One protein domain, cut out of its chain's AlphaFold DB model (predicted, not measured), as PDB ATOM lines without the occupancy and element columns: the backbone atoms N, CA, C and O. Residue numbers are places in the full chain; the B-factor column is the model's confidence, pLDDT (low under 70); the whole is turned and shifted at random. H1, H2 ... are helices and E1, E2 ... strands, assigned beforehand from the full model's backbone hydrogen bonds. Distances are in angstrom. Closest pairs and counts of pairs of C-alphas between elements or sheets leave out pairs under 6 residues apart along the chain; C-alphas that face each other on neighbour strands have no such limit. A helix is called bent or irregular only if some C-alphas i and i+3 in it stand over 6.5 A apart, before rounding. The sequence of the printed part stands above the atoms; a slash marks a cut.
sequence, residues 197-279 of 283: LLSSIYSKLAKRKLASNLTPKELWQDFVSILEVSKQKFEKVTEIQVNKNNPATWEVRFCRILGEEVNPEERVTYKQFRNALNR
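What this domain is: This is residues 197 to 279 of the 283 residues of an uncharacterized protein of Rheinheimera sp. BAL341 (UniProt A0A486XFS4). A sheet of three antiparallel strands has helix H2 over one face, in two layers, and H1 folds back along H2, off the sheet. H3 follows E3 and packs on H1 and on residues 216 to 220 of H2. The printed part has 83 residues with three named helices and three named strands, in the order H1 H2 E1 E2 E3 H3. The sheet E1 - E2 - E3 is a meander, each strand the antiparallel neighbour of the one before; the class is mixed, helices and strands. The whole is compact, with a radius of gyration of the C-alphas of 12.8 A and spans of 39 by 28 by 20 A.

How they stand to each other: H1, residues 197 to 212, and H2, residues 216 to 229, form a helical hairpin; they touch at a steep tilt of 43 degrees, the closest C-alphas those of Leu 205 and Leu 219, 6.9 A apart. H2 is on the sheet of E1, residues 234 to 241, E2, residues 250 to 258, and E3, residues 266 to 269, at a height of 10.3 A over E1 and E2. Hairpin E1 and E2 has N 238 and O 253 at 2.8 A; hairpin E2 and E3 has N 252 and O 268 at 2.9 A. H3, residues 270 to 278, only grazes the sheet; it touches H1 with Ala 206 and Leu 277 closest, their C-alphas 5.0 A apart. Every O i to N i+4 pair is within hydrogen-bond range in H1 and H3, and 8 of 10 in H2.

Where its parts are: H1 starts at C-alpha 197, (-31.850, 41.293, 56.723), and is 22.9 A long; H2 is 19.7 A, E1 19.5 A, E2 25.9 A, E3 10.2 A and H3 12.1 A, ending at C-alpha 278, (-44.628, 53.523, 56.159). H2 is only just irregular: C-alphas 218 and 221 are 6.6 A apart.

The domain as a whole: The C-alphas farthest apart, those of Asn 213 and Glu 260, are 38.9 A apart. The printed part has no cut and no long link; no printed residue is under 70.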
ATOM      1  N   LEU A 197     -32.391  40.891  58.026       80.81
ATOM      2  CA  LEU A 197     -31.850  41.293  56.723       80.81
ATOM      3  C   LEU A 197     -32.821  42.204  55.974       80.81
ATOM      4  O   LEU A 197     -32.473  43.347  55.658       80.81
ATOM      5  N   LEU A 198     -34.060  41.756  55.750       82.88
ATOM      6  CA  LEU A 198     -35.088  42.599  55.137       82.88
ATOM      7  C   LEU A 198     -35.398  43.837  55.985       82.88
ATOM      8  O   LEU A 198     -35.575  44.925  55.439       82.88
ATOM      9  N   SER A 199     -35.424  43.712  57.316       82.69
ATOM     10  CA  SER A 199     -35.663  44.845  58.218       82.69
ATOM     11  C   SER A 199     -34.590  45.930  58.075       82.69
ATOM     12  O   SER A 199     -34.911  47.123  58.056       82.69
ATOM     13  N   SER A 200     -33.324  45.537  57.909       82.75
ATOM     14  CA  SER A 200     -32.218  46.462  57.641       82.75
ATOM     15  C   SER A 200     -32.400  47.192  56.304       82.75
ATOM     16  O   SER A 200     -32.302  48.422  56.248       82.75
ATOM     17  N   ILE A 201     -32.772  46.462  55.244       88.25
ATOM     18  CA  ILE A 201     -33.048  47.040  53.918       88.25
ATOM     19  C   ILE A 201     -34.204  48.045  53.998       88.25
ATOM     20  O   ILE A 201     -34.058  49.192  53.565       88.25
ATOM     21  N   TYR A 202     -35.328  47.665  54.616       88.81
ATOM     22  CA  TYR A 202     -36.472  48.561  54.805       88.81
ATOM     23  C   TYR A 202     -36.102  49.796  55.621       88.81
ATOM     24  O   TYR A 202     -36.525  50.896  55.278       88.81
ATOM     25  N   SER A 203     -35.277  49.649  56.657       86.12
ATOM     26  CA  SER A 203     -34.823  50.773  57.478       86.12
ATOM     27  C   SER A 203     -33.969  51.758  56.676       86.12
ATOM     28  O   SER A 203     -34.157  52.972  56.793       86.12
ATOM     29  N   LYS A 204     -33.059  51.261  55.828       88.00
ATOM     30  CA  LYS A 204     -32.240  52.095  54.933       88.00
ATOM     31  C   LYS A 204     -33.114  52.862  53.937       88.00
ATOM     32  O   LYS A 204     -32.960  54.075  53.789       88.00
ATOM     33  N   LEU A 205     -34.064  52.177  53.305       90.62
ATOM     34  CA  LEU A 205     -34.978  52.785  52.337       90.62
ATOM     35  C   LEU A 205     -35.953  53.765  52.995       90.62
ATOM     36  O   LEU A 205     -36.190  54.835  52.446       90.62
ATOM     37  N   ALA A 206     -36.462  53.473  54.194       88.25
ATOM     38  CA  ALA A 206     -37.336  54.377  54.939       88.25
ATOM     39  C   ALA A 206     -36.612  55.671  55.347       88.25
ATOM     40  O   ALA A 206     -37.185  56.755  55.245       88.25
ATOM     41  N   LYS A 207     -35.333  55.591  55.743       88.25
ATOM     42  CA  LYS A 207     -34.502  56.782  55.991       88.25
ATOM     43  C   LYS A 207     -34.321  57.615  54.720       88.25
ATOM     44  O   LYS A 207     -34.525  58.824  54.764       88.25
ATOM     45  N   ARG A 208     -34.004  56.978  53.584       89.31
ATOM     46  CA  ARG A 208     -33.874  57.659  52.282       89.31
ATOM     47  C   ARG A 208     -35.189  58.308  51.848       89.31
ATOM     48  O   ARG A 208     -35.193  59.454  51.415       89.31
ATOM     49  N   LYS A 209     -36.308  57.604  52.039       91.62
ATOM     50  CA  LYS A 209     -37.665  58.108  51.810       91.62
ATOM     51  C   LYS A 209     -37.904  59.426  52.545       91.62
ATOM     52  O   LYS A 209     -38.381  60.375  51.939       91.62
ATOM     53  N   LEU A 210     -37.572  59.471  53.838       88.12
ATOM     54  CA  LEU A 210     -37.749  60.658  54.676       88.12
ATOM     55  C   LEU A 210     -36.790  61.790  54.290       88.12
ATOM     56  O   LEU A 210     -37.210  62.938  54.249       88.12
ATOM     57  N   ALA A 211     -35.529  61.473  53.984       88.50
ATOM     58  CA  ALA A 211     -34.515  62.467  53.635       88.50
ATOM     59  C   ALA A 211     -34.764  63.138  52.273       88.50
ATOM     60  O   ALA A 211     -34.518  64.328  52.121       88.50
ATOM     61  N   SER A 212     -35.247  62.379  51.287       90.25
ATOM     62  CA  SER A 212     -35.434  62.845  49.905       90.25
ATOM     63  C   SER A 212     -36.905  63.023  49.509       90.25
ATOM     64  O   SER A 212     -37.194  63.248  48.341       90.25
ATOM     65  N   ASN A 213     -37.833  62.892  50.464       89.62
ATOM     66  CA  ASN A 213     -39.286  62.943  50.254       89.62
ATOM     67  C   ASN A 213     -39.795  62.037  49.107       89.62
ATOM     68  O   ASN A 213     -40.734  62.385  48.392       89.62
ATOM     69  N   LEU A 214     -39.166  60.873  48.927       91.38
ATOM     70  CA  LEU A 214     -39.503  59.928  47.858       91.38
ATOM     71  C   LEU A 214     -40.766  59.132  48.193       91.38
ATOM     72  O   LEU A 214     -41.093  58.852  49.352       91.38
ATOM     73  N   THR A 215     -41.477  58.697  47.163       91.12
ATOM     74  CA  THR A 215     -42.608  57.786  47.301       91.12
ATOM     75  C   THR A 215     -42.129  56.332  47.388       91.12
ATOM     76  O   THR A 215     -41.085  55.969  46.843       91.12
ATOM     77  N   PRO A 216     -42.904  55.430  48.022       91.44
ATOM     78  CA  PRO A 216     -42.597  54.002  47.985       91.44
ATOM     79  C   PRO A 216     -42.492  53.453  46.554       91.44
ATOM     80  O   PRO A 216     -41.699  52.558  46.307       91.44
ATOM     81  N   LYS A 217     -43.243  54.005  45.593       92.06
ATOM     82  CA  LYS A 217     -43.198  53.542  44.200       92.06
ATOM     83  C   LYS A 217     -41.810  53.745  43.589       92.06
ATOM     84  O   LYS A 217     -41.323  52.855  42.904       92.06
ATOM     85  N   GLU A 218     -41.176  54.878  43.876       91.75
ATOM     86  CA  GLU A 218     -39.834  55.216  43.381       91.75
ATOM     87  C   GLU A 218     -38.746  54.366  44.046       91.75
ATOM     88  O   GLU A 218     -37.797  53.948  43.394       91.75
ATOM     89  N   LEU A 219     -38.919  54.032  45.328       93.75
ATOM     90  CA  LEU A 219     -37.974  53.205  46.087       93.75
ATOM     91  C   LEU A 219     -38.095  51.700  45.806       93.75
ATOM     92  O   LEU A 219     -37.309  50.915  46.333       93.75
ATOM     93  N   TRP A 220     -39.090  51.270  45.028       94.50
ATOM     94  CA  TRP A 220     -39.279  49.855  44.711       94.50
ATOM     95  C   TRP A 220     -38.123  49.298  43.878       94.50
ATOM     96  O   TRP A 220     -37.614  48.225  44.179       94.50
ATOM     97  N   GLN A 221     -37.667  50.054  42.880       92.62
ATOM     98  CA  GLN A 221     -36.537  49.640  42.048       92.62
ATOM     99  C   GLN A 221     -35.245  49.569  42.872       92.62
ATOM    100  O   GLN A 221     -34.526  48.580  42.788       92.62
ATOM    101  N   ASP A 222     -35.021  50.524  43.783       93.06
ATOM    102  CA  ASP A 222     -33.908  50.445  44.738       93.06
ATOM    103  C   ASP A 222     -33.970  49.168  45.593       93.06
ATOM    104  O   ASP A 222     -32.943  48.557  45.879       93.06
ATOM    105  N   PHE A 223     -35.167  48.766  46.030       94.31
ATOM    106  CA  PHE A 223     -35.353  47.546  46.809       94.31
ATOM    107  C   PHE A 223     -34.960  46.299  46.016       94.31
ATOM    108  O   PHE A 223     -34.170  45.501  46.519       94.31
ATOM    109  N   VAL A 224     -35.455  46.163  44.782       93.12
ATOM    110  CA  VAL A 224     -35.110  45.046  43.888       93.12
ATOM    111  C   VAL A 224     -33.603  45.021  43.627       93.12
ATOM    112  O   VAL A 224     -32.963  43.996  43.855       93.12
ATOM    113  N   SER A 225     -33.000  46.165  43.293       91.69
ATOM    114  CA  SER A 225     -31.558  46.256  43.052       91.69
ATOM    115  C   SER A 225     -30.718  45.906  44.284       91.69
ATOM    116  O   SER A 225     -29.676  45.268  44.157       91.69
ATOM    117  N   ILE A 226     -31.144  46.280  45.497       91.44
ATOM    118  CA  ILE A 226     -30.430  45.892  46.725       91.44
ATOM    119  C   ILE A 226     -30.422  44.369  46.890       91.44
ATOM    120  O   ILE A 226     -29.394  43.823  47.298       91.44
ATOM    121  N   LEU A 227     -31.530  43.689  46.575       90.19
ATOM    122  CA  LEU A 227     -31.599  42.228  46.615       90.19
ATOM    123  C   LEU A 227     -30.676  41.607  45.555       90.19
ATOM    124  O   LEU A 227     -29.881  40.737  45.894       90.19
ATOM    125  N   GLU A 228     -30.716  42.099  44.313       88.81
ATOM    126  CA  GLU A 228     -29.908  41.585  43.192       88.81
ATOM    127  C   GLU A 228     -28.396  41.762  43.386       88.81
ATOM    128  O   GLU A 228     -27.608  40.884  43.029       88.81
ATOM    129  N   VAL A 229     -27.969  42.901  43.940       86.75
ATOM    130  CA  VAL A 229     -26.547  43.202  44.176       86.75
ATOM    131  C   VAL A 229     -26.022  42.454  45.404       86.75
ATOM    132  O   VAL A 229     -24.843  42.107  45.467       86.75
ATOM    133  N   SER A 230     -26.892  42.138  46.364       84.00
ATOM    134  CA  SER A 230     -26.543  41.391  47.576       84.00
ATOM    135  C   SER A 230     -26.472  39.879  47.318       84.00
ATOM    136  O   SER A 230     -27.038  39.096  48.077       84.00
ATOM    137  N   LYS A 231     -25.732  39.462  46.281       77.25
ATOM    138  CA  LYS A 231     -25.608  38.062  45.823       77.25
ATOM    139  C   LYS A 231     -25.075  37.087  46.874       77.25
ATOM    140  O   LYS A 231     -25.277  35.893  46.753       77.25
ATOM    141  N   GLN A 232     -24.399  37.588  47.908       78.69
ATOM    142  CA  GLN A 232     -23.943  36.784  49.053       78.69
ATOM    143  C   GLN A 232     -25.061  36.483  50.066       78.69
ATOM    144  O   GLN A 232     -24.855  35.726  51.005       78.69
ATOM    145  N   LYS A 233     -26.217  37.139  49.935       82.69
ATOM    146  CA  LYS A 233     -27.339  37.075  50.886       82.69
ATOM    147  C   LYS A 233     -28.637  36.627  50.221       82.69
ATOM    148  O   LYS A 233     -29.491  36.053  50.894       82.69
ATOM    149  N   PHE A 234     -28.789  36.896  48.925       88.00
ATOM    150  CA  PHE A 234     -29.973  36.554  48.149       88.00
ATOM    151  C   PHE A 234     -29.594  35.971  46.789       88.00
ATOM    152  O   PHE A 234     -28.692  36.463  46.114       88.00
ATOM    153  N   GLU A 235     -30.352  34.965  46.370       88.81
ATOM    154  CA  GLU A 235     -30.252  34.309  45.069       88.81
ATOM    155  C   GLU A 235     -31.614  34.245  44.381       88.81
ATOM    156  O   GLU A 235     -32.654  34.464  45.004       88.81
ATOM    157  N   LYS A 236     -31.616  33.937  43.077       88.62
ATOM    158  CA  LYS A 236     -32.837  33.766  42.264       88.62
ATOM    159  C   LYS A 236     -33.807  34.955  42.353       88.62
ATOM    160  O   LYS A 236     -35.022  34.785  42.263       88.62
ATOM    161  N   VAL A 237     -33.268  36.163  42.528       90.44
ATOM    162  CA  VAL A 237     -34.065  37.388  42.616       90.44
ATOM    163  C   VAL A 237     -34.783  37.607  41.287       90.44
ATOM    164  O   VAL A 237     -34.146  37.779  40.254       90.44
ATOM    165  N   THR A 238     -36.112  37.561  41.319       91.56
ATOM    166  CA  THR A 238     -36.979  37.679  40.146       91.56
ATOM    167  C   THR A 238     -38.072  38.694  40.435       91.56
ATOM    168  O   THR A 238     -38.917  38.485  41.311       91.56
ATOM    169  N   GLU A 239     -38.074  39.799  39.696       92.06
ATOM    170  CA  GLU A 239     -39.163  40.769  39.740       92.06
ATOM    171  C   GLU A 239     -40.321  40.330  38.829       92.06
ATOM    172  O   GLU A 239     -40.128  39.976  37.668       92.06
ATOM    173  N   ILE A 240     -41.547  40.385  39.351       90.81
ATOM    174  CA  ILE A 240     -42.778  40.072  38.624       90.81
ATOM    175  C   ILE A 240     -43.690  41.299  38.664       90.81
ATOM    176  O   ILE A 240     -44.175  41.713  39.718       90.81
ATOM    177  N   GLN A 241     -43.968  41.861  37.487       88.81
ATOM    178  CA  GLN A 241     -44.893  42.980  37.306       88.81
ATOM    179  C   GLN A 241     -46.026  42.580  36.354       88.81
ATOM    180  O   GLN A 241     -45.952  42.831  35.151       88.81
ATOM    181  N   VAL A 242     -47.096  41.975  36.885       81.25
ATOM    182  CA  VAL A 242     -48.252  41.548  36.066       81.25
ATOM    183  C   VAL A 242     -48.899  42.743  35.355       81.25
ATOM    184  O   VAL A 242     -49.288  42.647  34.195       81.25
ATOM    185  N   ASN A 243     -48.976  43.897  36.026       83.06
ATOM    186  CA  ASN A 243     -49.383  45.159  35.422       83.06
ATOM    187  C   ASN A 243     -48.391  46.275  35.790       83.06
ATOM    188  O   ASN A 243     -48.371  46.776  36.917       83.06
ATOM    189  N   LYS A 244     -47.608  46.724  34.803       84.31
ATOM    190  CA  LYS A 244     -46.602  47.791  34.960       84.31
ATOM    191  C   LYS A 244     -47.180  49.123  35.450       84.31
ATOM    192  O   LYS A 244     -46.476  49.900  36.083       84.31
ATOM    193  N   ASN A 245     -48.462  49.392  35.215       85.25
ATOM    194  CA  ASN A 245     -49.100  50.640  35.636       85.25
ATOM    195  C   ASN A 245     -49.722  50.550  37.035       85.25
ATOM    196  O   ASN A 245     -49.991  51.584  37.647       85.25
ATOM    197  N   ASN A 246     -49.922  49.336  37.563       87.88
ATOM    198  CA  ASN A 246     -50.537  49.105  38.865       87.88
ATOM    199  C   ASN A 246     -49.551  48.446  39.852       87.88
ATOM    200  O   ASN A 246     -49.451  47.213  39.880       87.88
ATOM    201  N   PRO A 247     -48.906  49.238  40.735       87.38
ATOM    202  CA  PRO A 247     -47.976  48.728  41.738       87.38
ATOM    203  C   PRO A 247     -48.554  47.669  42.674       87.38
ATOM    204  O   PRO A 247     -47.804  46.881  43.229       87.38
ATOM    205  N   ALA A 248     -49.879  47.593  42.848       86.75
ATOM    206  CA  ALA A 248     -50.492  46.552  43.675       86.75
ATOM    207  C   ALA A 248     -50.246  45.126  43.145       86.75
ATOM    208  O   ALA A 248     -50.397  44.170  43.902       86.75
ATOM    209  N   THR A 249     -49.870  44.997  41.870       89.12
ATOM    210  CA  THR A 249     -49.579  43.718  41.207       89.12
ATOM    211  C   THR A 249     -48.097  43.352  41.195       89.12
ATOM    212  O   THR A 249     -47.739  42.313  40.647       89.12
ATOM    213  N   TRP A 250     -47.233  44.210  41.745       93.75
ATOM    214  CA  TRP A 250     -45.795  43.978  41.738       93.75
ATOM    215  C   TRP A 250     -45.395  43.085  42.912       93.75
ATOM    216  O   TRP A 250     -45.812  43.299  44.060       93.75
ATOM    217  N   GLU A 251     -44.560  42.097  42.627       95.31
ATOM    218  CA  GLU A 251     -43.930  41.236  43.617       95.31
ATOM    219  C   GLU A 251     -42.483  40.941  43.214       95.31
ATOM    220  O   GLU A 251     -42.135  40.968  42.038       95.31
ATOM    221  N   VAL A 252     -41.634  40.670  44.200       94.81
ATOM    222  CA  VAL A 252     -40.293  40.127  43.983       94.81
ATOM    223  C   VAL A 252     -40.195  38.789  44.694       94.81
ATOM    224  O   VAL A 252     -40.684  38.638  45.823       94.81
ATOM    225  N   ARG A 253     -39.595  37.816  44.015       94.75
ATOM    226  CA  ARG A 253     -39.292  36.490  44.548       94.75
ATOM    227  C   ARG A 253     -37.792  36.320  44.677       94.75
ATOM    228  O   ARG A 253     -37.065  36.843  43.843       94.75
ATOM    229  N   PHE A 254     -37.330  35.657  45.727       92.88
ATOM    230  CA  PHE A 254     -35.905  35.413  45.956       92.88
ATOM    231  C   PHE A 254     -35.705  34.254  46.930       92.88
ATOM    232  O   PHE A 254     -36.547  33.997  47.782       92.88
ATOM    233  N   CYS A 255     -34.559  33.592  46.851       89.75
ATOM    234  CA  CYS A 255     -34.074  32.671  47.873       89.75
ATOM    235  C   CYS A 255     -33.075  33.396  48.778       89.75
ATOM    236  O   CYS A 255     -32.343  34.276  48.321       89.75
ATOM    237  N   ARG A 256     -33.029  33.041  50.065       85.06
ATOM    238  CA  ARG A 256     -32.006  33.557  50.988       85.06
ATOM    239  C   ARG A 256     -30.851  32.578  51.089       85.06
ATOM    240  O   ARG A 256     -31.085  31.375  51.074       85.06
ATOM    241  N   ILE A 257     -29.649  33.106  51.265       81.50
ATOM    242  CA  ILE A 257     -28.461  32.314  51.572       81.50
ATOM    243  C   ILE A 257     -28.164  32.469  53.068       81.50
ATOM    244  O   ILE A 257     -27.994  33.591  53.553       81.50
ATOM    245  N   LEU A 258     -28.128  31.358  53.801       78.12
ATOM    246  CA  LEU A 258     -27.731  31.283  55.207       78.12
ATOM    247  C   LEU A 258     -26.517  30.355  55.318       78.12
ATOM    248  O   LEU A 258     -26.651  29.139  55.400       78.12
ATOM    249  N   GLY A 259     -25.315  30.937  55.295       78.25
ATOM    250  CA  GLY A 259     -24.085  30.148  55.212       78.25
ATOM    251  C   GLY A 259     -23.985  29.453  53.853       78.25
ATOM    252  O   GLY A 259     -23.952  30.133  52.831       78.25
ATOM    253  N   GLU A 260     -23.950  28.121  53.853       75.38
ATOM    254  CA  GLU A 260     -23.940  27.296  52.633       75.38
ATOM    255  C   GLU A 260     -25.350  26.862  52.190       75.38
ATOM    256  O   GLU A 260     -25.520  26.339  51.088       75.38
ATOM    257  N   GLU A 261     -26.377  27.095  53.014       77.44
ATOM    258  CA  GLU A 261     -27.747  26.671  52.725       77.44
ATOM    259  C   GLU A 261     -28.556  27.753  52.002       77.44
ATOM    260  O   GLU A 261     -28.550  28.934  52.365       77.44
ATOM    261  N   VAL A 262     -29.318  27.325  50.992       82.81
ATOM    262  CA  VAL A 262     -30.265  28.173  50.262       82.81
ATOM    263  C   VAL A 262     -31.679  27.871  50.745       82.81
ATOM    264  O   VAL A 262     -32.229  26.798  50.491       82.81
ATOM    265  N   ASN A 263     -32.285  28.844  51.421       82.81
ATOM    266  CA  ASN A 263     -33.652  28.744  51.920       82.81
ATOM    267  C   ASN A 263     -34.688  28.675  50.780       82.81
ATOM    268  O   ASN A 263     -34.431  29.156  49.668       82.81
ATOM    269  N   PRO A 264     -35.899  28.156  51.073       85.62
ATOM    270  CA  PRO A 264     -37.020  28.162  50.138       85.62
ATOM    271  C   PRO A 264     -37.316  29.552  49.566       85.62
ATOM    272  O   PRO A 264     -37.058  30.571  50.207       85.62
ATOM    273  N   GLU A 265     -37.893  29.582  48.360       89.19
ATOM    274  CA  GLU A 265     -38.278  30.826  47.692       89.19
ATOM    275  C   GLU A 265     -39.246  31.640  48.560       89.19
ATOM    276  O   GLU A 265     -40.310  31.180  48.983       89.19
ATOM    277  N   GLU A 266     -38.872  32.887  48.793       89.94
ATOM    278  CA  GLU A 266     -39.664  33.875  49.489       89.94
ATOM    279  C   GLU A 266     -40.240  34.898  48.524       89.94
ATOM    280  O   GLU A 266     -39.709  35.153  47.445       89.94
ATOM    281  N   ARG A 267     -41.334  35.532  48.952       92.81
ATOM    282  CA  ARG A 267     -42.039  36.538  48.167       92.81
ATOM    283  C   ARG A 267     -42.317  37.787  48.983       92.81
ATOM    284  O   ARG A 267     -42.941  37.718  50.044       92.81
ATOM    285  N   VAL A 268     -41.979  38.938  48.410       92.12
ATOM    286  CA  VAL A 268     -42.371  40.256  48.917       92.12
ATOM    287  C   VAL A 268     -43.248  40.955  47.885       92.12
ATOM    288  O   VAL A 268     -42.829  41.244  46.770       92.12
ATOM    289  N   THR A 269     -44.484  41.257  48.271       94.31
ATOM    290  CA  THR A 269     -45.415  42.068  47.471       94.31
ATOM    291  C   THR A 269     -45.167  43.558  47.695       94.31
ATOM    292  O   THR A 269     -44.793  43.983  48.794       94.31
ATOM    293  N   TYR A 270     -45.492  44.392  46.708       93.88
ATOM    294  CA  TYR A 270     -45.412  45.848  46.855       93.88
ATOM    295  C   TYR A 270     -46.245  46.379  48.028       93.88
ATOM    296  O   TYR A 270     -45.837  47.312  48.720       93.88
ATOM    297  N   LYS A 271     -47.399  45.762  48.322       91.88
ATOM    298  CA  LYS A 271     -48.217  46.113  49.495       91.88
ATOM    299  C   LYS A 271     -47.443  45.903  50.801       91.88
ATOM    300  O   LYS A 271     -47.478  46.774  51.670       91.88
ATOM    301  N   GLN A 272     -46.748  44.773  50.946       91.31
ATOM    302  CA  GLN A 272     -45.925  44.485  52.128       91.31
ATOM    303  C   GLN A 272     -44.764  45.474  52.247       91.31
ATOM    304  O   GLN A 272     -44.569  46.046  53.317       91.31
ATOM    305  N   PHE A 273     -44.069  45.737  51.143       93.31
ATOM    306  CA  PHE A 273     -42.988  46.715  51.071       93.31
ATOM    307  C   PHE A 273     -43.445  48.136  51.438       93.31
ATOM    308  O   PHE A 273     -42.888  48.758  52.342       93.31
ATOM    309  N   ARG A 274     -44.524  48.634  50.819       93.75
ATOM    310  CA  ARG A 274     -45.109  49.949  51.124       93.75
ATOM    311  C   ARG A 274     -45.466  50.062  52.604       93.75
ATOM    312  O   ARG A 274     -45.209  51.093  53.223       93.75
ATOM    313  N   ASN A 275     -46.067  49.019  53.170       90.44
ATOM    314  CA  ASN A 275     -46.418  48.992  54.584       90.44
ATOM    315  C   ASN A 275     -45.169  49.001  55.472       90.44
ATOM    316  O   ASN A 275     -45.170  49.696  56.481       90.44
ATOM    317  N   ALA A 276     -44.110  48.279  55.097       87.94
ATOM    318  CA  ALA A 276     -42.847  48.278  55.827       87.94
ATOM    319  C   ALA A 276     -42.189  49.667  55.839       87.94
ATOM    320  O   ALA A 276     -41.812  50.136  56.908       87.94
ATOM    321  N   LEU A 277     -42.153  50.371  54.699       89.56
ATOM    322  CA  LEU A 277     -41.595  51.729  54.613       89.56
ATOM    323  C   LEU A 277     -42.414  52.796  55.352       89.56
ATOM    324  O   LEU A 277     -41.885  53.845  55.714       89.56
ATOM    325  N   ASN A 278     -43.719  52.570  55.520       85.81
ATOM    326  CA  ASN A 278     -44.628  53.523  56.159       85.81
ATOM    327  C   ASN A 278     -44.854  53.249  57.647       85.81
ATOM    328  O   ASN A 278     -45.487  54.065  58.319       85.81
ATOM    329  N   ARG A 279     -44.370  52.122  58.179       80.00
ATOM    330  CA  ARG A 279     -44.398  51.893  59.622       80.00
ATOM    331  C   ARG A 279     -43.513  52.950  60.272       80.00
ATOM    332  O   ARG A 279     -42.307  52.969  60.058       80.00
TER     333      ARG A 279